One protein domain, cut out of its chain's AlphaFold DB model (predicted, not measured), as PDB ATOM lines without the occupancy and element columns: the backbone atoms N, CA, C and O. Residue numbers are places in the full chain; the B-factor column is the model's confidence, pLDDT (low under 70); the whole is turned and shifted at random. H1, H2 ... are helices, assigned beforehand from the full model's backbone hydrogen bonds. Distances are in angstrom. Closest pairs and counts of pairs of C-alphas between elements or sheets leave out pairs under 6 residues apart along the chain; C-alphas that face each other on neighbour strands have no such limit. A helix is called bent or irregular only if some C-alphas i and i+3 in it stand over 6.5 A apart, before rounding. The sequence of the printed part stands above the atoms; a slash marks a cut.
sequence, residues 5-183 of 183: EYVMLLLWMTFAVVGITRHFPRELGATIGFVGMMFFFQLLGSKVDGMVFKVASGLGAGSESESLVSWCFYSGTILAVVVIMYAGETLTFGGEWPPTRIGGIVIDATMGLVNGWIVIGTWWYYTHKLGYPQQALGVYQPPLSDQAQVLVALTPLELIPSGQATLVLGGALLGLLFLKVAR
ATOM      1  N   GLU A   5     -30.267  31.967-109.211       90.44
ATOM      2  CA  GLU A   5     -29.665  33.152-109.810       90.44
ATOM      3  C   GLU A   5     -29.348  32.963-111.293       90.44
ATOM      4  O   GLU A   5     -29.538  33.895-112.066       90.44
ATOM      5  N   TYR A   6     -28.951  31.766-111.738       91.38
ATOM      6  CA  TYR A   6     -28.677  31.535-113.157       91.38
ATOM      7  C   TYR A   6     -29.950  31.572-113.994       91.38
ATOM      8  O   TYR A   6     -29.920  32.067-115.117       91.38
ATOM      9  N   VAL A   7     -31.078  31.116-113.444       91.19
ATOM     10  CA  VAL A   7     -32.382  31.228-114.109       91.19
ATOM     11  C   VAL A   7     -32.786  32.698-114.221       91.19
ATOM     12  O   VAL A   7     -33.184  33.142-115.295       91.19
ATOM     13  N   MET A   8     -32.629  33.472-113.145       93.31
ATOM     14  CA  MET A   8     -32.954  34.903-113.144       93.31
ATOM     15  C   MET A   8     -32.062  35.696-114.103       93.31
ATOM     16  O   MET A   8     -32.566  36.488-114.895       93.31
ATOM     17  N   LEU A   9     -30.749  35.448-114.082       93.81
ATOM     18  CA  LEU A   9     -29.792  36.075-114.992       93.81
ATOM     19  C   LEU A   9     -30.078  35.694-116.445       93.81
ATOM     20  O   LEU A   9     -30.037  36.559-117.314       93.81
ATOM     21  N   LEU A  10     -30.414  34.432-116.720       94.88
ATOM     22  CA  LEU A  10     -30.782  33.996-118.064       94.88
ATOM     23  C   LEU A  10     -32.016  34.752-118.566       94.88
ATOM     24  O   LEU A  10     -31.974  35.317-119.657       94.88
ATOM     25  N   LEU A  11     -33.088  34.803-117.764       94.94
ATOM     26  CA  LEU A  11     -34.305  35.544-118.102       94.94
ATOM     27  C   LEU A  11     -34.008  37.030-118.311       94.94
ATOM     28  O   LEU A  11     -34.460  37.610-119.295       94.94
ATOM     29  N   TRP A  12     -33.197  37.635-117.446       96.12
ATOM     30  CA  TRP A  12     -32.780  39.027-117.585       96.12
ATOM     31  C   TRP A  12     -32.022  39.268-118.898       96.12
ATOM     32  O   TRP A  12     -32.352  40.190-119.643       96.12
ATOM     33  N   MET A  13     -31.076  38.394-119.247       96.12
ATOM     34  CA  MET A  13     -30.295  38.501-120.482       96.12
ATOM     35  C   MET A  13     -31.145  38.352-121.750       96.12
ATOM     36  O   MET A  13     -30.789  38.930-122.778       96.12
ATOM     37  N   THR A  14     -32.289  37.656-121.703       96.19
ATOM     38  CA  THR A  14     -33.200  37.602-122.864       96.19
ATOM     39  C   THR A  14     -33.707  38.987-123.263       96.19
ATOM     40  O   THR A  14     -33.858  39.265-124.453       96.19
ATOM     41  N   PHE A  15     -33.874  39.903-122.303       96.94
ATOM     42  CA  PHE A  15     -34.312  41.261-122.600       96.94
ATOM     43  C   PHE A  15     -33.255  42.078-123.347       96.94
ATOM     44  O   PHE A  15     -33.625  42.976-124.096       96.94
ATOM     45  N   ALA A  16     -31.960  41.756-123.233       95.44
ATOM     46  CA  ALA A  16     -30.936  42.388-124.070       95.44
ATOM     47  C   ALA A  16     -31.202  42.114-125.560       95.44
ATOM     48  O   ALA A  16     -31.123  43.013-126.397       95.44
ATOM     49  N   VAL A  17     -31.580  40.872-125.881       95.69
ATOM     50  CA  VAL A  17     -31.944  40.459-127.242       95.69
ATOM     51  C   VAL A  17     -33.244  41.138-127.676       95.69
ATOM     52  O   VAL A  17     -33.325  41.655-128.791       95.69
ATOM     53  N   VAL A  18     -34.241  41.214-126.786       94.12
ATOM     54  CA  VAL A  18     -35.485  41.960-127.049       94.12
ATOM     55  C   VAL A  18     -35.180  43.425-127.370       94.12
ATOM     56  O   VAL A  18     -35.672  43.933-128.374       94.12
ATOM     57  N   GLY A  19     -34.298  44.077-126.611       92.50
ATOM     58  CA  GLY A  19     -33.909  45.465-126.852       92.50
ATOM     59  C   GLY A  19     -33.296  45.687-128.232       92.50
ATOM     60  O   GLY A  19     -33.729  46.583-128.954       92.50
ATOM     61  N   ILE A  20     -32.376  44.811-128.652       93.00
ATOM     62  CA  ILE A  20     -31.761  44.840-129.995       93.00
ATOM     63  C   ILE A  20     -32.804  44.689-131.107       93.00
ATOM     64  O   ILE A  20     -32.681  45.308-132.160       93.00
ATOM     65  N   THR A  21     -33.836  43.873-130.888       91.38
ATOM     66  CA  THR A  21     -34.866  43.616-131.908       91.38
ATOM     67  C   THR A  21     -35.957  44.683-131.967       91.38
ATOM     68  O   THR A  21     -36.474  44.965-133.048       91.38
ATOM     69  N   ARG A  22     -36.334  45.282-130.830       88.50
ATOM     70  CA  ARG A  22     -37.409  46.287-130.759       88.50
ATOM     71  C   ARG A  22     -36.912  47.719-130.914       88.50
ATOM     72  O   ARG A  22     -37.711  48.579-131.286       88.50
ATOM     73  N   HIS A  23     -35.621  47.942-130.703       87.81
ATOM     74  CA  HIS A  23     -34.957  49.237-130.665       87.81
ATOM     75  C   HIS A  23     -35.393  50.131-129.491       87.81
ATOM     76  O   HIS A  23     -36.555  50.164-129.069       87.81
ATOM     77  N   PHE A  24     -34.453  50.931-128.994       86.19
ATOM     78  CA  PHE A  24     -34.595  51.874-127.881       86.19
ATOM     79  C   PHE A  24     -35.887  52.704-127.871       86.19
ATOM     80  O   PHE A  24     -36.464  52.823-126.792       86.19
ATOM     81  N   PRO A  25     -36.423  53.261-128.981       86.00
ATOM     82  CA  PRO A  25     -37.558  54.170-128.878       86.00
ATOM     83  C   PRO A  25     -38.851  53.438-128.509       86.00
ATOM     84  O   PRO A  25     -39.741  54.042-127.909       86.00
ATOM     85  N   ARG A  26     -38.962  52.146-128.851       88.31
ATOM     86  CA  ARG A  26     -40.068  51.271-128.433       88.31
ATOM     87  C   ARG A  26     -39.827  50.688-127.047       88.31
ATOM     88  O   ARG A  26     -40.775  50.562-126.274       88.31
ATOM     89  N   GLU A  27     -38.579  50.364-126.715       90.94
ATOM     90  CA  GLU A  27     -38.230  49.886-125.374       90.94
ATOM     91  C   GLU A  27     -38.469  50.948-124.305       90.94
ATOM     92  O   GLU A  27     -39.015  50.619-123.257       90.94
ATOM     93  N   LEU A  28     -38.161  52.216-124.584       88.62
ATOM     94  CA  LEU A  28     -38.438  53.320-123.666       88.62
ATOM     95  C   LEU A  28     -39.950  53.509-123.441       88.62
ATOM     96  O   LEU A  28     -40.391  53.832-122.339       88.62
ATOM     97  N   GLY A  29     -40.758  53.240-124.471       90.06
ATOM     98  CA  GLY A  29     -42.214  53.137-124.361       90.06
ATOM     99  C   GLY A  29     -42.661  52.040-123.402       90.06
ATOM    100  O   GLY A  29     -43.487  52.282-122.525       90.06
ATOM    101  N   ALA A  30     -42.084  50.845-123.540       93.38
ATOM    102  CA  ALA A  30     -42.354  49.725-122.642       93.38
ATOM    103  C   ALA A  30     -41.913  50.024-121.196       93.38
ATOM    104  O   ALA A  30     -42.610  49.645-120.255       93.38
ATOM    105  N   THR A  31     -40.826  50.785-121.008       94.94
ATOM    106  CA  THR A  31     -40.369  51.234-119.685       94.94
ATOM    107  C   THR A  31     -41.454  52.004-118.934       94.94
ATOM    108  O   THR A  31     -41.602  51.797-117.734       94.94
ATOM    109  N   ILE A  32     -42.262  52.834-119.612       94.00
ATOM    110  CA  ILE A  32     -43.401  53.530-118.980       94.00
ATOM    111  C   ILE A  32     -44.366  52.512-118.366       94.00
ATOM    112  O   ILE A  32     -44.766  52.663-117.214       94.00
ATOM    113  N   GLY A  33     -44.717  51.462-119.111       94.31
ATOM    114  CA  GLY A  33     -45.604  50.407-118.624       94.31
ATOM    115  C   GLY A  33     -45.005  49.630-117.455       94.31
ATOM    116  O   GLY A  33     -45.692  49.384-116.466       94.31
ATOM    117  N   PHE A  34     -43.715  49.301-117.521       96.56
ATOM    118  CA  PHE A  34     -43.031  48.563-116.456       96.56
ATOM    119  C   PHE A  34     -42.847  49.391-115.176       96.56
ATOM    120  O   PHE A  34     -43.085  48.888-114.078       96.56
ATOM    121  N   VAL A  35     -42.504  50.676-115.291       96.25
ATOM    122  CA  VAL A  35     -42.467  51.603-114.147       96.25
ATOM    123  C   VAL A  35     -43.875  51.838-113.603       96.25
ATOM    124  O   VAL A  35     -44.069  51.836-112.389       96.25
ATOM    125  N   GLY A  36     -44.876  51.962-114.478       95.50
ATOM    126  CA  GLY A  36     -46.285  52.056-114.097       95.50
ATOM    127  C   GLY A  36     -46.764  50.832-113.314       95.50
ATOM    128  O   GLY A  36     -47.457  50.983-112.313       95.50
ATOM    129  N   MET A  37     -46.337  49.630-113.703       96.00
ATOM    130  CA  MET A  37     -46.594  48.387-112.970       96.00
ATOM    131  C   MET A  37     -45.947  48.393-111.579       96.00
ATOM    132  O   MET A  37     -46.620  48.080-110.599       96.00
ATOM    133  N   MET A  38     -44.673  48.783-111.462       95.69
ATOM    134  CA  MET A  38     -44.026  48.922-110.149       95.69
ATOM    135  C   MET A  38     -44.755  49.942-109.271       95.69
ATOM    136  O   MET A  38     -44.999  49.690-108.093       95.69
ATOM    137  N   PHE A  39     -45.153  51.079-109.845       95.38
ATOM    138  CA  PHE A  39     -45.913  52.107-109.140       95.38
ATOM    139  C   PHE A  39     -47.287  51.596-108.687       95.38
ATOM    140  O   PHE A  39     -47.693  51.827-107.548       95.38
ATOM    141  N   PHE A  40     -47.976  50.839-109.543       93.62
ATOM    142  CA  PHE A  40     -49.229  50.167-109.212       93.62
ATOM    143  C   PHE A  40     -49.049  49.223-108.020       93.62
ATOM    144  O   PHE A  40     -49.813  49.308-107.056       93.62
ATOM    145  N   PHE A  41     -48.018  48.376-108.031       93.50
ATOM    146  CA  PHE A  41     -47.745  47.484-106.907       93.50
ATOM    147  C   PHE A  41     -47.362  48.231-105.628       93.50
ATOM    148  O   PHE A  41     -47.785  47.830-104.548       93.50
ATOM    149  N   GLN A  42     -46.631  49.341-105.728       92.12
ATOM    150  CA  GLN A  42     -46.300  50.172-104.571       92.12
ATOM    151  C   GLN A  42     -47.552  50.786-103.924       92.12
ATOM    152  O   GLN A  42     -47.664  50.825-102.700       92.12
ATOM    153  N   LEU A  43     -48.507  51.263-104.727       91.31
ATOM    154  CA  LEU A  43     -49.723  51.904-104.219       91.31
ATOM    155  C   LEU A  43     -50.772  50.910-103.719       91.31
ATOM    156  O   LEU A  43     -51.518  51.209-102.783       91.31
ATOM    157  N   LEU A  44     -50.880  49.756-104.378       87.88
ATOM    158  CA  LEU A  44     -51.969  48.811-104.158       87.88
ATOM    159  C   LEU A  44     -51.527  47.504-103.512       87.88
ATOM    160  O   LEU A  44     -52.405  46.738-103.135       87.88
ATOM    161  N   GLY A  45     -50.229  47.266-103.312       81.75
ATOM    162  CA  GLY A  45     -49.701  46.012-102.766       81.75
ATOM    163  C   GLY A  45     -50.389  45.587-101.472       81.75
ATOM    164  O   GLY A  45     -50.901  44.482-101.390       81.75
ATOM    165  N   SER A  46     -50.561  46.497-100.509       82.12
ATOM    166  CA  SER A  46     -51.255  46.179 -99.249       82.12
ATOM    167  C   SER A  46     -52.741  45.841 -99.427       82.12
ATOM    168  O   SER A  46     -53.284  45.002 -98.708       82.12
ATOM    169  N   LYS A  47     -53.419  46.469-100.396       85.75
ATOM    170  CA  LYS A  47     -54.823  46.172-100.725       85.75
ATOM    171  C   LYS A  47     -54.953  44.855-101.487       85.75
ATOM    172  O   LYS A  47     -55.906  44.118-101.253       85.75
ATOM    173  N   VAL A  48     -54.010  44.581-102.385       82.44
ATOM    174  CA  VAL A  48     -53.893  43.332-103.142       82.44
ATOM    175  C   VAL A  48     -53.652  42.179-102.181       82.44
ATOM    176  O   VAL A  48     -54.428  41.232-102.201       82.44
ATOM    177  N   ASP A  49     -52.674  42.296-101.285       82.25
ATOM    178  CA  ASP A  49     -52.354  41.270-100.291       82.25
ATOM    179  C   ASP A  49     -53.588  40.968 -99.417       82.25
ATOM    180  O   ASP A  49     -53.955  39.811 -99.224       82.25
ATOM    181  N   GLY A  50     -54.324  42.002 -98.986       83.38
ATOM    182  CA  GLY A  50     -55.578  41.828 -98.242       83.38
ATOM    183  C   GLY A  50     -56.722  41.196 -99.052       83.38
ATOM    184  O   GLY A  50     -57.562  40.493 -98.488       83.38
ATOM    185  N   MET A  51     -56.786  41.428-100.365       83.19
ATOM    186  CA  MET A  51     -57.766  40.791-101.253       83.19
ATOM    187  C   MET A  51     -57.413  39.325-101.500       83.19
ATOM    188  O   MET A  51     -58.286  38.464-101.400       83.19
ATOM    189  N   VAL A  52     -56.141  39.039-101.773       82.38
ATOM    190  CA  VAL A  52     -55.627  37.684-101.969       82.38
ATOM    191  C   VAL A  52     -55.829  36.851-100.709       82.38
ATOM    192  O   VAL A  52     -56.340  35.738-100.805       82.38
ATOM    193  N   PHE A  53     -55.543  37.416 -99.534       81.19
ATOM    194  CA  PHE A  53     -55.801  36.772 -98.250       81.19
ATOM    195  C   PHE A  53     -57.270  36.355 -98.099       81.19
ATOM    196  O   PHE A  53     -57.562  35.211 -97.765       81.19
ATOM    197  N   LYS A  54     -58.219  37.241 -98.434       84.19
ATOM    198  CA  LYS A  54     -59.657  36.915 -98.394       84.19
ATOM    199  C   LYS A  54     -60.035  35.785 -99.347       84.19
ATOM    200  O   LYS A  54     -60.846  34.939 -98.982       84.19
ATOM    201  N   VAL A  55     -59.474  35.777-100.556       82.19
ATOM    202  CA  VAL A  55     -59.724  34.718-101.545       82.19
ATOM    203  C   VAL A  55     -59.164  33.386-101.053       82.19
ATOM    204  O   VAL A  55     -59.879  32.390-101.062       82.19
ATOM    205  N   ALA A  56     -57.921  33.368-100.576       79.75
ATOM    206  CA  ALA A  56     -57.275  32.156-100.091       79.75
ATOM    207  C   ALA A  56     -57.979  31.597 -98.840       79.75
ATOM    208  O   ALA A  56     -58.367  30.428 -98.823       79.75
ATOM    209  N   SER A  57     -58.271  32.446 -97.852       79.12
ATOM    210  CA  SER A  57     -59.061  32.072 -96.672       79.12
ATOM    211  C   SER A  57     -60.457  31.554 -97.047       79.12
ATOM    212  O   SER A  57     -60.923  30.566 -96.482       79.12
ATOM    213  N   GLY A  58     -61.122  32.166 -98.036       79.38
ATOM    214  CA  GLY A  58     -62.425  31.718 -98.543       79.38
ATOM    215  C   GLY A  58     -62.393  30.349 -99.236       79.38
ATOM    216  O   GLY A  58     -63.414  29.668 -99.284       79.38
ATOM    217  N   LEU A  59     -61.226  29.926 -99.727       78.50
ATOM    218  CA  LEU A  59     -60.987  28.605-100.315       78.50
ATOM    219  C   LEU A  59     -60.520  27.559 -99.283       78.50
ATOM    220  O   LEU A  59     -60.238  26.423 -99.661       78.50
ATOM    221  N   GLY A  60     -60.429  27.915 -97.995       74.12
ATOM    222  CA  GLY A  60     -59.930  27.025 -96.939       74.12
ATOM    223  C   GLY A  60     -58.427  26.746 -97.032       74.12
ATOM    224  O   GLY A  60     -57.950  25.726 -96.535       74.12
ATOM    225  N   ALA A  61     -57.681  27.622 -97.706       72.06
ATOM    226  CA  ALA A  61     -56.248  27.492 -97.914       72.06
ATOM    227  C   ALA A  61     -55.451  27.799 -96.630       72.06
ATOM    228  O   ALA A  61     -55.736  28.772 -95.939       72.06
ATOM    229  N   GLY A  62     -54.429  26.989 -96.328       70.81
ATOM    230  CA  GLY A  62     -53.426  27.313 -95.303       70.81
ATOM    231  C   GLY A  62     -52.417  28.373 -95.775       70.81
ATOM    232  O   GLY A  62     -52.361  28.695 -96.962       70.81
ATOM    233  N   SER A  63     -51.573  28.867 -94.864       70.25
ATOM    234  CA  SER A  63     -50.614  29.970 -95.093       70.25
ATOM    235  C   SER A  63     -49.662  29.775 -96.287       70.25
ATOM    236  O   SER A  63     -49.315  30.735 -96.976       70.25
ATOM    237  N   GLU A  64     -49.257  28.537 -96.581       72.19
ATOM    238  CA  GLU A  64     -48.422  28.229 -97.754       72.19
ATOM    239  C   GLU A  64     -49.157  28.493 -99.075       72.19
ATOM    240  O   GLU A  64     -48.585  29.016-100.034       72.19
ATOM    241  N   SER A  65     -50.452  28.185 -99.115       77.19
ATOM    242  CA  SER A  65     -51.286  28.407-100.290       77.19
ATOM    243  C   SER A  65     -51.598  29.899-100.478       77.19
ATOM    244  O   SER A  65     -51.631  30.372-101.610       77.19
ATOM    245  N   GLU A  66     -51.676  30.694 -99.405       82.62
ATOM    246  CA  GLU A  66     -51.800  32.161 -99.505       82.62
ATOM    247  C   GLU A  66     -50.599  32.807-100.213       82.62
ATOM    248  O   GLU A  66     -50.761  33.687-101.070       82.62
ATOM    249  N   SER A  67     -49.388  32.336 -99.897       87.75
ATOM    250  CA  SER A  67     -48.150  32.809-100.530       87.75
ATOM    251  C   SER A  67     -48.095  32.409-102.005       87.75
ATOM    252  O   SER A  67     -47.700  33.212-102.852       87.75
ATOM    253  N   LEU A  68     -48.560  31.200-102.337       88.31
ATOM    254  CA  LEU A  68     -48.648  30.723-103.717       88.31
ATOM    255  C   LEU A  68     -49.676  31.510-104.541       88.31
ATOM    256  O   LEU A  68     -49.372  31.908-105.664       88.31
ATOM    257  N   VAL A  69     -50.861  31.796-103.991       88.19
ATOM    258  CA  VAL A  69     -51.884  32.610-104.673       88.19
ATOM    259  C   VAL A  69     -51.376  34.036-104.895       88.19
ATOM    260  O   VAL A  69     -51.510  34.560-106.003       88.19
ATOM    261  N   SER A  70     -50.737  34.644-103.890       89.94
ATOM    262  CA  SER A  70     -50.114  35.970-104.020       89.94
ATOM    263  C   SER A  70     -49.057  35.975-105.121       89.94
ATOM    264  O   SER A  70     -49.057  36.841-105.994       89.94
ATOM    265  N   TRP A  71     -48.190  34.966-105.138       92.19
ATOM    266  CA  TRP A  71     -47.151  34.836-106.152       92.19
ATOM    267  C   TRP A  71     -47.721  34.647-107.557       92.19
ATOM    268  O   TRP A  71     -47.245  35.295-108.492       92.19
ATOM    269  N   CYS A  72     -48.769  33.837-107.717       91.56
ATOM    270  CA  CYS A  72     -49.489  33.693-108.981       91.56
ATOM    271  C   CYS A  72     -50.102  35.023-109.438       91.56
ATOM    272  O   CYS A  72     -50.014  35.353-110.618       91.56
ATOM    273  N   PHE A  73     -50.672  35.811-108.522       92.00
ATOM    274  CA  PHE A  73     -51.225  37.129-108.836       92.00
ATOM    275  C   PHE A  73     -50.146  38.103-109.335       92.00
ATOM    276  O   PHE A  73     -50.304  38.697-110.406       92.00
ATOM    277  N   TYR A  74     -49.037  38.250-108.601       94.38
ATOM    278  CA  TYR A  74     -47.934  39.128-109.011       94.38
ATOM    279  C   TYR A  74     -47.314  38.654-110.331       94.38
ATOM    280  O   TYR A  74     -47.162  39.452-111.254       94.38
ATOM    281  N   SER A  75     -47.039  37.353-110.468       95.31
ATOM    282  CA  SER A  75     -46.477  36.765-111.693       95.31
ATOM    283  C   SER A  75     -47.406  36.948-112.894       95.31
ATOM    284  O   SER A  75     -46.959  37.355-113.963       95.31
ATOM    285  N   GLY A  76     -48.707  36.704-112.716       95.75
ATOM    286  CA  GLY A  76     -49.718  36.881-113.757       95.75
ATOM    287  C   GLY A  76     -49.879  38.340-114.174       95.75
ATOM    288  O   GLY A  76     -49.972  38.627-115.363       95.75
ATOM    289  N   THR A  77     -49.838  39.272-113.218       95.19
ATOM    290  CA  THR A  77     -49.898  40.712-113.505       95.19
ATOM    291  C   THR A  77     -48.656  41.176-114.266       95.19
ATOM    292  O   THR A  77     -48.786  41.863-115.276       95.19
ATOM    293  N   ILE A  78     -47.459  40.756-113.836       97.12
ATOM    294  CA  ILE A  78     -46.202  41.063-114.532       97.12
ATOM    295  C   ILE A  78     -46.240  40.512-115.959       97.12
ATOM    296  O   ILE A  78     -45.972  41.248-116.907       97.12
ATOM    297  N   LEU A  79     -46.636  39.248-116.130       96.56
ATOM    298  CA  LEU A  79     -46.761  38.626-117.446       96.56
ATOM    299  C   LEU A  79     -47.770  39.370-118.329       96.56
ATOM    300  O   LEU A  79     -47.470  39.642-119.488       96.56
ATOM    301  N   ALA A  80     -48.933  39.740-117.790       95.69
ATOM    302  CA  ALA A  80     -49.941  40.502-118.521       95.69
ATOM    303  C   ALA A  80     -49.388  41.853-118.997       95.69
ATOM    304  O   ALA A  80     -49.553  42.198-120.164       95.69
ATOM    305  N   VAL A  81     -48.676  42.589-118.138       95.56
ATOM    306  CA  VAL A  81     -48.044  43.863-118.516       95.56
ATOM    307  C   VAL A  81     -46.976  43.652-119.589       95.56
ATOM    308  O   VAL A  81     -46.969  44.387-120.572       95.56
ATOM    309  N   VAL A  82     -46.109  42.641-119.458       95.44
ATOM    310  CA  VAL A  82     -45.099  42.296-120.478       95.44
ATOM    311  C   VAL A  82     -45.753  41.987-121.819       95.44
ATOM    312  O   VAL A  82     -45.332  42.525-122.840       95.44
ATOM    313  N   VAL A  83     -46.816  41.183-121.824       93.88
ATOM    314  CA  VAL A  83     -47.566  40.864-123.043       93.88
ATOM    315  C   VAL A  83     -48.182  42.124-123.643       93.88
ATOM    316  O   VAL A  83     -48.000  42.362-124.830       93.88
ATOM    317  N   ILE A  84     -48.850  42.971-122.856       92.31
ATOM    318  CA  ILE A  84     -49.458  44.212-123.363       92.31
ATOM    319  C   ILE A  84     -48.382  45.149-123.933       92.31
ATOM    320  O   ILE A  84     -48.571  45.711-125.009       92.31
ATOM    321  N   MET A  85     -47.238  45.290-123.257       93.06
ATOM    322  CA  MET A  85     -46.140  46.158-123.695       93.06
ATOM    323  C   MET A  85     -45.353  45.602-124.885       93.06
ATOM    324  O   MET A  85     -44.734  46.375-125.603       93.06
ATOM    325  N   TYR A  86     -45.322  44.294-125.130       89.81
ATOM    326  CA  TYR A  86     -44.547  43.737-126.246       89.81
ATOM    327  C   TYR A  86     -45.393  43.265-127.428       89.81
ATOM    328  O   TYR A  86     -44.911  43.339-128.558       89.81
ATOM    329  N   ALA A  87     -46.642  42.861-127.204       84.75
ATOM    330  CA  ALA A  87     -47.587  42.506-128.263       84.75
ATOM    331  C   ALA A  87     -48.447  43.694-128.727       84.75
ATOM    332  O   ALA A  87     -48.913  43.694-129.864       84.75
ATOM    333  N   GLY A  88     -48.679  44.688-127.865       72.44
ATOM    334  CA  GLY A  88     -49.467  45.874-128.194       72.44
ATOM    335  C   GLY A  88     -48.668  46.975-128.893       72.44
ATOM    336  O   GLY A  88     -47.438  46.934-128.991       72.44
ATOM    337  N   GLU A  89     -49.376  48.012-129.345       71.06
ATOM    338  CA  GLU A  89     -48.735  49.249-129.787       71.06
ATOM    339  C   GLU A  89     -48.179  50.008-128.578       71.06
ATOM    340  O   GLU A  89     -48.916  50.581-127.775       71.06
ATOM    341  N   THR A  90     -46.856  50.010-128.428       75.19
ATOM    342  CA  THR A  90     -46.186  50.846-127.427       75.19
ATOM    343  C   THR A  90     -45.994  52.259-127.924       75.19
ATOM    344  O   THR A  90     -45.664  52.474-129.092       75.19
ATOM    345  N   LEU A  91     -46.060  53.211-126.992       77.06
ATOM    346  CA  LEU A  91     -45.639  54.585-127.225       77.06
ATOM    347  C   LEU A  91     -44.204  54.603-127.764       77.06
ATOM    348  O   LEU A  91     -43.264  54.210-127.084       77.06
ATOM    349  N   THR A  92     -44.029  55.064-128.994       80.38
ATOM    350  CA  THR A  92     -42.714  55.228-129.608       80.38
ATOM    351  C   THR A  92     -42.174  56.607-129.274       80.38
ATOM    352  O   THR A  92     -42.835  57.624-129.495       80.38
ATOM    353  N   PHE A  93     -40.968  56.676-128.725       78.94
ATOM    354  CA  PHE A  93     -40.299  57.960-128.537       78.94
ATOM    355  C   PHE A  93     -39.744  58.483-129.867       78.94
ATOM    356  O   PHE A  93     -39.256  57.714-130.692       78.94
ATOM    357  N   GLY A  94     -39.838  59.796-130.081       68.00
ATOM    358  CA  GLY A  94     -39.208  60.467-131.218       68.00
ATOM    359  C   GLY A  94     -37.746  60.819-130.923       68.00
ATOM    360  O   GLY A  94     -37.374  61.057-129.768       68.00
ATOM    361  N   GLY A  95     -36.912  60.870-131.961       68.88
ATOM    362  CA  GLY A  95     -35.515  61.304-131.878       68.88
ATOM    363  C   GLY A  95     -34.635  60.686-132.961       68.88
ATOM    364  O   GLY A  95     -34.999  59.675-133.561       68.88
ATOM    365  N   GLU A  96     -33.473  61.294-133.199       66.81
ATOM    366  CA  GLU A  96     -32.462  60.729-134.092       66.81
ATOM    367  C   GLU A  96     -31.740  59.559-133.420       66.81
ATOM    368  O   GLU A  96     -31.317  59.628-132.262       66.81
ATOM    369  N   TRP A  97     -31.631  58.464-134.166       68.38
ATOM    370  CA  TRP A  97     -30.914  57.265-133.762       68.38
ATOM    371  C   TRP A  97     -29.414  57.545-133.614       68.38
ATOM    372  O   TRP A  97     -28.894  58.375-134.364       68.38
ATOM    373  N   PRO A  98     -28.682  56.853-132.714       74.06
ATOM    374  CA  PRO A  98     -27.237  56.986-132.629       74.06
ATOM    375  C   PRO A  98     -26.588  56.861-134.015       74.06
ATOM    376  O   PRO A  98     -26.925  55.944-134.769       74.06
ATOM    377  N   PRO A  99     -25.623  57.734-134.348       63.28
ATOM    378  CA  PRO A  99     -25.098  57.840-135.709       63.28
ATOM    379  C   PRO A  99     -24.296  56.606-136.145       63.28
ATOM    380  O   PRO A  99     -24.004  56.443-137.326       63.28
ATOM    381  N   THR A 100     -23.923  55.725-135.208       85.81
ATOM    382  CA  THR A 100     -23.136  54.521-135.493       85.81
ATOM    383  C   THR A 100     -23.930  53.247-135.217       85.81
ATOM    384  O   THR A 100     -24.626  53.125-134.209       85.81
ATOM    385  N   ARG A 101     -23.761  52.245-136.090       84.56
ATOM    386  CA  ARG A 101     -24.425  50.935-135.975       84.56
ATOM    387  C   ARG A 101     -24.104  50.221-134.659       84.56
ATOM    388  O   ARG A 101     -24.997  49.654-134.043       84.56
ATOM    389  N   ILE A 102     -22.840  50.261-134.229       89.00
ATOM    390  CA  ILE A 102     -22.409  49.629-132.973       89.00
ATOM    391  C   ILE A 102     -22.999  50.377-131.773       89.00
ATOM    392  O   ILE A 102     -23.528  49.739-130.867       89.00
ATOM    393  N   GLY A 103     -22.976  51.716-131.791       88.00
ATOM    394  CA  GLY A 103     -23.578  52.528-130.734       88.00
ATOM    395  C   GLY A 103     -25.076  52.261-130.572       88.00
ATOM    396  O   GLY A 103     -25.543  52.105-129.448       88.00
ATOM    397  N   GLY A 104     -25.803  52.120-131.685       88.38
ATOM    398  CA  GLY A 104     -27.217  51.737-131.680       88.38
ATOM    399  C   GLY A 104     -27.468  50.397-130.987       88.38
ATOM    400  O   GLY A 104     -28.278  50.337-130.072       88.38
ATOM    401  N   ILE A 105     -26.715  49.350-131.346       91.31
ATOM    402  CA  ILE A 105     -26.859  48.009-130.748       91.31
ATOM    403  C   ILE A 105     -26.572  48.026-129.242       91.31
ATOM    404  O   ILE A 105     -27.276  47.375-128.473       91.31
ATOM    405  N   VAL A 106     -25.541  48.754-128.805       92.69
ATOM    406  CA  VAL A 106     -25.198  48.844-127.378       92.69
ATOM    407  C   VAL A 106     -26.300  49.559-126.599       92.69
ATOM    408  O   VAL A 106     -26.683  49.093-125.526       92.69
ATOM    409  N   ILE A 107     -26.836  50.658-127.134       91.38
ATOM    410  CA  ILE A 107     -27.944  51.394-126.513       91.38
ATOM    411  C   ILE A 107     -29.204  50.525-126.460       91.38
ATOM    412  O   ILE A 107     -29.839  50.445-125.411       91.38
ATOM    413  N   ASP A 108     -29.511  49.814-127.543       93.19
ATOM    414  CA  ASP A 108     -30.623  48.867-127.615       93.19
ATOM    415  C   ASP A 108     -30.526  47.768-126.562       93.19
ATOM    416  O   ASP A 108     -31.462  47.548-125.791       93.19
ATOM    417  N   ALA A 109     -29.377  47.095-126.504       95.19
ATOM    418  CA  ALA A 109     -29.129  46.030-125.546       95.19
ATOM    419  C   ALA A 109     -29.199  46.553-124.108       95.19
ATOM    420  O   ALA A 109     -29.804  45.913-123.254       95.19
ATOM    421  N   THR A 110     -28.628  47.732-123.846       95.00
ATOM    422  CA  THR A 110     -28.660  48.363-122.519       95.00
ATOM    423  C   THR A 110     -30.088  48.696-122.108       95.00
ATOM    424  O   THR A 110     -30.480  48.417-120.978       95.00
ATOM    425  N   MET A 111     -30.894  49.245-123.017       94.31
ATOM    426  CA  MET A 111     -32.282  49.586-122.715       94.31
ATOM    427  C   MET A 111     -33.130  48.336-122.478       94.31
ATOM    428  O   MET A 111     -33.908  48.284-121.525       94.31
ATOM    429  N   GLY A 112     -32.903  47.292-123.277       96.19
ATOM    430  CA  GLY A 112     -33.443  45.962-123.028       96.19
ATOM    431  C   GLY A 112     -33.065  45.450-121.638       96.19
ATOM    432  O   GLY A 112     -33.939  45.107-120.851       96.19
ATOM    433  N   LEU A 113     -31.781  45.482-121.273       97.44
ATOM    434  CA  LEU A 113     -31.314  45.072-119.945       97.44
ATOM    435  C   LEU A 113     -31.960  45.880-118.816       97.44
ATOM    436  O   LEU A 113     -32.338  45.289-117.810       97.44
ATOM    437  N   VAL A 114     -32.142  47.192-118.956       96.81
ATOM    438  CA  VAL A 114     -32.851  47.997-117.947       96.81
ATOM    439  C   VAL A 114     -34.304  47.531-117.803       96.81
ATOM    440  O   VAL A 114     -34.771  47.328-116.684       96.81
ATOM    441  N   ASN A 115     -35.005  47.281-118.911       97.06
ATOM    442  CA  ASN A 115     -36.370  46.752-118.877       97.06
ATOM    443  C   ASN A 115     -36.435  45.349-118.262       97.06
ATOM    444  O   ASN A 115     -37.298  45.081-117.428       97.06
ATOM    445  N   GLY A 116     -35.494  44.471-118.602       97.19
ATOM    446  CA  GLY A 116     -35.394  43.141-118.009       97.19
ATOM    447  C   GLY A 116     -35.079  43.191-116.520       97.19
ATOM    448  O   GLY A 116     -35.653  42.423-115.755       97.19
ATOM    449  N   TRP A 117     -34.239  44.130-116.086       97.25
ATOM    450  CA  TRP A 117     -33.958  44.357-114.670       97.25
ATOM    451  C   TRP A 117     -35.212  44.826-113.928       97.25
ATOM    452  O   TRP A 117     -35.504  44.317-112.848       97.25
ATOM    453  N   ILE A 118     -36.016  45.707-114.532       97.44
ATOM    454  CA  ILE A 118     -37.309  46.113-113.972       97.44
ATOM    455  C   ILE A 118     -38.254  44.914-113.863       97.44
ATOM    456  O   ILE A 118     -38.784  44.647-112.787       97.44
ATOM    457  N   VAL A 119     -38.468  44.173-114.949       97.88
ATOM    458  CA  VAL A 119     -39.456  43.085-115.008       97.88
ATOM    459  C   VAL A 119     -39.029  41.889-114.157       97.88
ATOM    460  O   VAL A 119     -39.735  41.505-113.222       97.88
ATOM    461  N   ILE A 120     -37.867  41.307-114.461       97.75
ATOM    462  CA  ILE A 120     -37.359  40.109-113.786       97.75
ATOM    463  C   ILE A 120     -36.947  40.441-112.355       97.75
ATOM    464  O   ILE A 120     -37.232  39.659-111.453       97.75
ATOM    465  N   GLY A 121     -36.355  41.612-112.114       96.88
ATOM    466  CA  GLY A 121     -36.014  42.050-110.762       96.88
ATOM    467  C   GLY A 121     -37.247  42.267-109.887       96.88
ATOM    468  O   GLY A 121     -37.253  41.826-108.743       96.88
ATOM    469  N   THR A 122     -38.326  42.856-110.419       96.62
ATOM    470  CA  THR A 122     -39.599  42.975-109.678       96.62
ATOM    471  C   THR A 122     -40.201  41.602-109.386       96.62
ATOM    472  O   THR A 122     -40.654  41.347-108.270       96.62
ATOM    473  N   TRP A 123     -40.183  40.689-110.358       97.06
ATOM    474  CA  TRP A 123     -40.675  39.328-110.149       97.06
ATOM    475  C   TRP A 123     -39.857  38.570-109.094       97.06
ATOM    476  O   TRP A 123     -40.430  37.921-108.212       97.06
ATOM    477  N   TRP A 124     -38.528  38.695-109.136       96.19
ATOM    478  CA  TRP A 124     -37.635  38.091-108.152       96.19
ATOM    479  C   TRP A 124     -37.859  38.689-106.759       96.19
ATOM    480  O   TRP A 124     -38.003  37.932-105.801       96.19
ATOM    481  N   TYR A 125     -38.005  40.011-106.645       95.31
ATOM    482  CA  TYR A 125     -38.342  40.687-105.388       95.31
ATOM    483  C   TYR A 125     -39.599  40.092-104.734       95.31
ATOM    484  O   TYR A 125     -39.549  39.660-103.582       95.31
ATOM    485  N   TYR A 126     -40.713  39.979-105.470       94.62
ATOM    486  CA  TYR A 126     -41.944  39.399-104.915       94.62
ATOM    487  C   TYR A 126     -41.800  37.912-104.597       94.62
ATOM    488  O   TYR A 126     -42.322  37.445-103.588       94.62
ATOM    489  N   THR A 127     -41.061  37.171-105.418       94.19
ATOM    490  CA  THR A 127     -40.780  35.756-105.160       94.19
ATOM    491  C   THR A 127     -39.981  35.566-103.869       94.19
ATOM    492  O   THR A 127     -40.307  34.688-103.070       94.19
ATOM    493  N   HIS A 128     -38.975  36.409-103.633       94.06
ATOM    494  CA  HIS A 128     -38.172  36.399-102.413       94.06
ATOM    495  C   HIS A 128     -38.996  36.822-101.192       94.06
ATOM    496  O   HIS A 128     -39.016  36.109-100.192       94.06
ATOM    497  N   LYS A 129     -39.742  37.930-101.299       92.00
ATOM    498  CA  LYS A 129     -40.610  38.455-100.234       92.00
ATOM    499  C   LYS A 129     -41.653  37.434 -99.765       92.00
ATOM    500  O   LYS A 129     -41.992  37.407 -98.588       92.00
ATOM    501  N   LEU A 130     -42.152  36.599-100.678       91.69
ATOM    502  CA  LEU A 130     -43.130  35.542-100.393       91.69
ATOM    503  C   LEU A 130     -42.492  34.209 -99.961       91.69
ATOM    504  O   LEU A 130     -43.202  33.220 -99.806       91.69
ATOM    505  N   GLY A 131     -41.169  34.150 -99.788       91.06
ATOM    506  CA  GLY A 131     -40.486  32.946 -99.313       91.06
ATOM    507  C   GLY A 131     -40.403  31.818-100.344       91.06
ATOM    508  O   GLY A 131     -40.391  30.652 -99.963       91.06
ATOM    509  N   TYR A 132     -40.319  32.143-101.638       91.69
ATOM    510  CA  TYR A 132     -40.188  31.176-102.741       91.69
ATOM    511  C   TYR A 132     -41.320  30.134-102.800       91.69
ATOM    512  O   TYR A 132     -41.053  28.930-102.797       91.69
ATOM    513  N   PRO A 133     -42.592  30.555-102.909       90.00
ATOM    514  CA  PRO A 133     -43.742  29.651-102.836       90.00
ATOM    515  C   PRO A 133     -43.769  28.585-103.944       90.00
ATOM    516  O   PRO A 133     -44.338  27.512-103.755       90.00
ATOM    517  N   GLN A 134     -43.080  28.807-105.066       86.56
ATOM    518  CA  GLN A 134     -42.873  27.798-106.108       86.56
ATOM    519  C   GLN A 134     -42.095  26.554-105.634       86.56
ATOM    520  O   GLN A 134     -42.035  25.561-106.361       86.56
ATOM    521  N   GLN A 135     -41.523  26.564-104.424       87.56
ATOM    522  CA  GLN A 135     -40.998  25.356-103.779       87.56
ATOM    523  C   GLN A 135     -42.075  24.273-103.620       87.56
ATOM    524  O   GLN A 135     -41.780  23.093-103.794       87.56
ATOM    525  N   ALA A 136     -43.336  24.667-103.401       82.31
ATOM    526  CA  ALA A 136     -44.470  23.744-103.328       82.31
ATOM    527  C   ALA A 136     -44.724  23.016-104.663       82.31
ATOM    528  O   ALA A 136     -45.304  21.936-104.688       82.31
ATOM    529  N   LEU A 137     -44.251  23.590-105.774       81.69
ATOM    530  CA  LEU A 137     -44.313  23.005-107.115       81.69
ATOM    531  C   LEU A 137     -43.052  22.190-107.460       81.69
ATOM    532  O   LEU A 137     -42.919  21.715-108.586       81.69
ATOM    533  N   GLY A 138     -42.095  22.064-106.532       80.31
ATOM    534  CA  GLY A 138     -40.816  21.382-106.753       80.31
ATOM    535  C   GLY A 138     -39.848  22.125-107.684       80.31
ATOM    536  O   GLY A 138     -38.847  21.552-108.105       80.31
ATOM    537  N   VAL A 139     -40.128  23.392-108.011       78.62
ATOM    538  CA  VAL A 139     -39.341  24.197-108.969       78.62
ATOM    539  C   VAL A 139     -38.034  24.710-108.353       78.62
ATOM    540  O   VAL A 139     -37.063  24.958-109.064       78.62
ATOM    541  N   TYR A 140     -37.994  24.872-107.030       81.38
ATOM    542  CA  TYR A 140     -36.854  25.411-106.296       81.38
ATOM    543  C   TYR A 140     -36.737  24.752-104.921       81.38
ATOM    544  O   TYR A 140     -37.750  24.416-104.310       81.38
ATOM    545  N   GLN A 141     -35.507  24.602-104.431       78.94
ATOM    546  CA  GLN A 141     -35.230  24.161-103.068       78.94
ATOM    547  C   GLN A 141     -34.341  25.194-102.363       78.94
ATOM    548  O   GLN A 141     -33.246  25.466-102.855       78.94
ATOM    549  N   PRO A 142     -34.795  25.770-101.234       79.81
ATOM    550  CA  PRO A 142     -33.958  26.599-100.370       79.81
ATOM    551  C   PRO A 142     -32.750  25.826 -99.803       79.81
ATOM    552  O   PRO A 142     -32.798  24.596 -99.728       79.81
ATOM    553  N   PRO A 143     -31.701  26.519 -99.316       85.00
ATOM    554  CA  PRO A 143     -31.558  27.974 -99.190       85.00
ATOM    555  C   PRO A 143     -31.040  28.662-100.463       85.00
ATOM    556  O   PRO A 143     -30.497  28.028-101.365       85.00
ATOM    557  N   LEU A 144     -31.191  29.989-100.506       85.94
ATOM    558  CA  LEU A 144     -30.640  30.818-101.577       85.94
ATOM    559  C   LEU A 144     -29.121  30.973-101.389       85.94
ATOM    560  O   LEU A 144     -28.672  31.156-100.256       85.94
ATOM    561  N   SER A 145     -28.343  30.951-102.475       90.19
ATOM    562  CA  SER A 145     -26.895  31.197-102.403       90.19
ATOM    563  C   SER A 145     -26.588  32.623-101.922       90.19
ATOM    564  O   SER A 145     -27.396  33.537-102.105       90.19
ATOM    565  N   ASP A 146     -25.404  32.845-101.348       91.38
ATOM    566  CA  ASP A 146     -24.981  34.181-100.896       91.38
ATOM    567  C   ASP A 146     -24.976  35.193-102.050       91.38
ATOM    568  O   ASP A 146     -25.418  36.333-101.910       91.38
ATOM    569  N   GLN A 147     -24.543  34.755-103.236       90.81
ATOM    570  CA  GLN A 147     -24.557  35.581-104.440       90.81
ATOM    571  C   GLN A 147     -25.982  35.974-104.836       90.81
ATOM    572  O   GLN A 147     -26.243  37.125-105.187       90.81
ATOM    573  N   ALA A 148     -26.918  35.034-104.767       89.69
ATOM    574  CA  ALA A 148     -28.311  35.294-105.074       89.69
ATOM    575  C   ALA A 148     -28.946  36.273-104.072       89.69
ATOM    576  O   ALA A 148     -29.753  37.102-104.482       89.69
ATOM    577  N   GLN A 149     -28.553  36.245-102.794       91.88
ATOM    578  CA  GLN A 149     -29.029  37.220-101.801       91.88
ATOM    579  C   GLN A 149     -28.561  38.641-102.142       91.88
ATOM    580  O   GLN A 149     -29.355  39.579-102.099       91.88
ATOM    581  N   VAL A 150     -27.304  38.794-102.571       93.06
ATOM    582  CA  VAL A 150     -26.782  40.082-103.056       93.06
ATOM    583  C   VAL A 150     -27.558  40.563-104.283       93.06
ATOM    584  O   VAL A 150     -27.910  41.735-104.369       93.06
ATOM    585  N   LEU A 151     -27.865  39.672-105.227       93.12
ATOM    586  CA  LEU A 151     -28.621  40.035-106.429       93.12
ATOM    587  C   LEU A 151     -30.070  40.434-106.121       93.12
ATOM    588  O   LEU A 151     -30.579  41.364-106.746       93.12
ATOM    589  N   VAL A 152     -30.716  39.800-105.138       93.62
ATOM    590  CA  VAL A 152     -32.039  40.223-104.645       93.62
ATOM    591  C   VAL A 152     -31.982  41.642-104.080       93.62
ATOM    592  O   VAL A 152     -32.856  42.454-104.386       93.62
ATOM    593  N   ALA A 153     -30.930  41.977-103.328       93.75
ATOM    594  CA  ALA A 153     -30.732  43.320-102.780       93.75
ATOM    595  C   ALA A 153     -30.541  44.404-103.860       93.75
ATOM    596  O   ALA A 153     -30.729  45.588-103.600       93.75
ATOM    597  N   LEU A 154     -30.192  44.002-105.086       94.56
ATOM    598  CA  LEU A 154     -30.056  44.881-106.248       94.56
ATOM    599  C   LEU A 154     -31.321  44.934-107.117       94.56
ATOM    600  O   LEU A 154     -31.289  45.499-108.212       94.56
ATOM    601  N   THR A 155     -32.433  44.340-106.680       95.00
ATOM    602  CA  THR A 155     -33.705  44.446-107.405       95.00
ATOM    603  C   THR A 155     -34.263  45.875-107.335       95.00
ATOM    604  O   THR A 155     -34.019  46.591-106.361       95.00
ATOM    605  N   PRO A 156     -35.028  46.323-108.349       92.94
ATOM    606  CA  PRO A 156     -35.468  47.716-108.442       92.94
ATOM    607  C   PRO A 156     -36.234  48.208-107.214       92.94
ATOM    608  O   PRO A 156     -36.015  49.328-106.767       92.94
ATOM    609  N   LEU A 157     -37.128  47.378-106.669       91.88
ATOM    610  CA  LEU A 157     -37.956  47.750-105.523       91.88
ATOM    611  C   LEU A 157     -37.181  47.745-104.201       91.88
ATOM    612  O   LEU A 157     -37.529  48.519-103.318       91.88
ATOM    613  N   GLU A 158     -36.125  46.937-104.082       93.19
ATOM    614  CA  GLU A 158     -35.276  46.895-102.885       93.19
ATOM    615  C   GLU A 158     -34.293  48.077-102.841       93.19
ATOM    616  O   GLU A 158     -34.002  48.617-101.775       93.19
ATOM    617  N   LEU A 159     -33.829  48.545-104.008       93.12
ATOM    618  CA  LEU A 159     -32.962  49.726-104.102       93.12
ATOM    619  C   LEU A 159     -33.671  51.032-103.732       93.12
ATOM    620  O   LEU A 159     -33.006  52.019-103.407       93.12
ATOM    621  N   ILE A 160     -34.999  51.076-103.829       91.62
ATOM    622  CA  ILE A 160     -35.767  52.287-103.559       91.62
ATOM    623  C   ILE A 160     -36.211  52.278-102.092       91.62
ATOM    624  O   ILE A 160     -37.007  51.423-101.701       91.62
ATOM    625  N   PRO A 161     -35.790  53.258-101.269       88.06
ATOM    626  CA  PRO A 161     -36.241  53.338 -99.887       88.06
ATOM    627  C   PRO A 161     -37.770  53.396 -99.811       88.06
ATOM    628  O   PRO A 161     -38.401  54.226-100.471       88.06
ATOM    629  N   SER A 162     -38.376  52.560 -98.967       82.00
ATOM    630  CA  SER A 162     -39.837  52.402 -98.877       82.00
ATOM    631  C   SER A 162     -40.590  53.719 -98.636       82.00
ATOM    632  O   SER A 162     -41.652  53.941 -99.217       82.00
ATOM    633  N   GLY A 163     -40.014  54.638 -97.850       86.19
ATOM    634  CA  GLY A 163     -40.574  55.972 -97.601       86.19
ATOM    635  C   GLY A 163     -40.530  56.928 -98.802       86.19
ATOM    636  O   GLY A 163     -41.223  57.941 -98.804       86.19
ATOM    637  N   GLN A 164     -39.738  56.617 -99.829       90.50
ATOM    638  CA  GLN A 164     -39.562  57.433-101.035       90.50
ATOM    639  C   GLN A 164     -40.096  56.748-102.298       90.50
ATOM    640  O   GLN A 164     -40.190  57.395-103.339       90.50
ATOM    641  N   ALA A 165     -40.498  55.477-102.221       90.62
ATOM    642  CA  ALA A 165     -40.892  54.679-103.378       90.62
ATOM    643  C   ALA A 165     -41.995  55.319-104.227       90.62
ATOM    644  O   ALA A 165     -41.875  55.375-105.448       90.62
ATOM    645  N   THR A 166     -43.018  55.898-103.596       92.75
ATOM    646  CA  THR A 166     -44.085  56.615-104.310       92.75
ATOM    647  C   THR A 166     -43.552  57.824-105.083       92.75
ATOM    648  O   THR A 166     -43.949  58.042-106.224       92.75
ATOM    649  N   LEU A 167     -42.644  58.602-104.483       93.81
ATOM    650  CA  LEU A 167     -42.063  59.789-105.115       93.81
ATOM    651  C   LEU A 167     -41.108  59.411-106.246       93.81
ATOM    652  O   LEU A 167     -41.170  60.012-107.312       93.81
ATOM    653  N   VAL A 168     -40.253  58.410-106.034       94.38
ATOM    654  CA  VAL A 168     -39.272  57.957-107.028       94.38
ATOM    655  C   VAL A 168     -39.973  57.327-108.228       94.38
ATOM    656  O   VAL A 168     -39.732  57.744-109.356       94.38
ATOM    657  N   LEU A 169     -40.879  56.371-108.005       94.69
ATOM    658  CA  LEU A 169     -41.598  55.691-109.087       94.69
ATOM    659  C   LEU A 169     -42.582  56.631-109.792       94.69
ATOM    660  O   LEU A 169     -42.632  56.654-111.020       94.69
ATOM    661  N   GLY A 170     -43.327  57.443-109.034       94.19
ATOM    662  CA  GLY A 170     -44.238  58.439-109.597       94.19
ATOM    663  C   GLY A 170     -43.494  59.527-110.373       94.19
ATOM    664  O   GLY A 170     -43.887  59.869-111.485       94.19
ATOM    665  N   GLY A 171     -42.378  60.022-109.834       94.56
ATOM    666  CA  GLY A 171     -41.508  60.990-110.496       94.56
ATOM    667  C   GLY A 171     -40.860  60.429-111.761       94.56
ATOM    668  O   GLY A 171     -40.860  61.104-112.786       94.56
ATOM    669  N   ALA A 172     -40.382  59.181-111.731       94.31
ATOM    670  CA  ALA A 172     -39.863  58.495-112.913       94.31
ATOM    671  C   ALA A 172     -40.945  58.340-113.990       94.31
ATOM    672  O   ALA A 172     -40.695  58.641-115.157       94.31
ATOM    673  N   LEU A 173     -42.164  57.943-113.609       94.38
ATOM    674  CA  LEU A 173     -43.289  57.814-114.533       94.38
ATOM    675  C   LEU A 173     -43.656  59.162-115.169       94.38
ATOM    676  O   LEU A 173     -43.768  59.255-116.389       94.38
ATOM    677  N   LEU A 174     -43.795  60.213-114.356       94.19
ATOM    678  CA  LEU A 174     -44.071  61.569-114.837       94.19
ATOM    679  C   LEU A 174     -42.945  62.092-115.731       94.19
ATOM    680  O   LEU A 174     -43.227  62.703-116.756       94.19
ATOM    681  N   GLY A 175     -41.687  61.823-115.383       93.19
ATOM    682  CA  GLY A 175     -40.525  62.190-116.187       93.19
ATOM    683  C   GLY A 175     -40.528  61.508-117.553       93.19
ATOM    684  O   GLY A 175     -40.355  62.176-118.569       93.19
ATOM    685  N   LEU A 176     -40.795  60.199-117.605       91.50
ATOM    686  CA  LEU A 176     -40.895  59.455-118.863       91.50
ATOM    687  C   LEU A 176     -42.068  59.943-119.727       91.50
ATOM    688  O   LEU A 176     -41.909  60.119-120.935       91.50
ATOM    689  N   LEU A 177     -43.227  60.213-119.119       91.12
ATOM    690  CA  LEU A 177     -44.383  60.783-119.818       91.12
ATOM    691  C   LEU A 177     -44.096  62.198-120.333       91.12
ATOM    692  O   LEU A 177     -44.420  62.514-121.476       91.12
ATOM    693  N   PHE A 178     -43.441  63.036-119.531       90.19
ATOM    694  CA  PHE A 178     -43.037  64.375-119.941       90.19
ATOM    695  C   PHE A 178     -42.065  64.326-121.121       90.19
ATOM    696  O   PHE A 178     -42.293  65.004-122.116       90.19
ATOM    697  N   LEU A 179     -41.035  63.475-121.065       86.56
ATOM    698  CA  LEU A 179     -40.096  63.272-122.176       86.56
ATOM    699  C   LEU A 179     -40.794  62.813-123.459       86.56
ATOM    700  O   LEU A 179     -40.317  63.115-124.554       86.56
ATOM    701  N   LYS A 180     -41.910  62.087-123.334       84.75
ATOM    702  CA  LYS A 180     -42.709  61.656-124.479       84.75
ATOM    703  C   LYS A 180     -43.534  62.795-125.087       84.75
ATOM    704  O   LYS A 180     -43.720  62.792-126.298       84.75
ATOM    705  N   VAL A 181     -44.043  63.714-124.267       83.00
ATOM    706  CA  VAL A 181     -44.895  64.841-124.697       83.00
ATOM    707  C   VAL A 181     -44.075  66.048-125.157       83.00
ATOM    708  O   VAL A 181     -44.485  66.752-126.071       83.00
ATOM    709  N   ALA A 182     -42.921  66.298-124.539       75.62
ATOM    710  CA  ALA A 182     -42.060  67.444-124.826       75.62
ATOM    711  C   ALA A 182     -41.242  67.307-126.130       75.62
ATOM    712  O   ALA A 182     -40.404  68.164-126.408       75.62
ATOM    713  N   ARG A 183     -41.455  66.233-126.902       58.94
ATOM    714  CA  ARG A 183     -40.794  65.947-128.180       58.94
ATOM    715  C   ARG A 183     -41.802  65.802-129.307       58.94
ATOM    716  O   ARG A 183     -42.754  65.010-129.131       58.94
TER     717      ARG A 183
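This is residues 5 to 183 of the 183 residues of an uncharacterized protein of bacterium (UniProt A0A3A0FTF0). Look first for a long bundle in which H2a, H3 and H4 run up and down, each against the one before it, with H1 crossing H4 closely and H8 packed on H2a. H2 bends, and its second arm, H2b, packs on residues 65 to 70 of H3 near one end; short H5 packs on H3, and short H6 and H7 on H4. The printed part has 179 residues with eight named helices, H1 to H8 in chain order, and no named strand: the class is all helix. It is compact, with a radius of gyration of the C-alphas of 17.6 A, and elongated, spanning 59 by 32 by 31 A.

Begin at H1, residues 5 to 22, which touches H4, residues 101 to 129, opposite ways at a steep tilt of 39 degrees; their closest C-alphas, of Gly 19 and Gly 112, are 3.9 A apart. Next comes H2, residues 24 to 58, assigned as one helix by its hydrogen bonds but bent: C-alphas 43 and 46 are 7.7 A apart, and arms H2a, residues 24 to 43, and H2b, residues 46 to 58, stand at 66 degrees. H2a touches H4, the same way at a shallow tilt of 17 degrees, closest at C-alphas 24 and 108, 5.0 A. H3, residues 63 to 87, forms a hairpin with H4 at a shallow tilt of 21 degrees; residues 71 to 82 of H3 alone touch H4, closest at C-alphas 71 and 127, 6.5 A. H3 also touches H2a, closest at C-alphas 85 and 30, 5.3 A, with its residues 78 to 86 alone. H5, residues 133 to 137, touches H3, closest at C-alphas 133 and 68, 5.1 A. H4, the hub, also touches H6, residues 146 to 153, about perpendicular at 82 degrees, and H7, residues 156 to 159; the closest C-alphas are 125 and 152, 6.4 A, and 118 and 156, 6.0 A. H8, residues 165 to 181, touches H2a, opposite ways at a shallow tilt of 31 degrees, closest at C-alphas 169 and 39, 5.6 A. Every O i to N i+4 pair is within hydrogen-bond range in H2b, H3, H4, H6 and H8, against 11 of 14 in H1, 14 of 16 in H2a and 0 of 1 in H5, which has 2 of 2 O i to N i+3 pairs; H7 is too short for an i+4 pair.

Find C-alpha 5 at (-29.665, 33.152, -109.810), where H1 begins its 25.9 A. H2a covers 28.1 A, H3 35.6 A and H4 41.2 A. H8 covers 24.0 A, ending at C-alpha 181, (-44.895, 64.841, -124.697).

The C-alphas farthest apart, of Gly 60 and Pro 99, are 60.5 A apart. The printed part has no cut; its one long link is H3 to H4, residues 88 to 100. Confidence is under 70 at residues 94 to 97, 99 and 183.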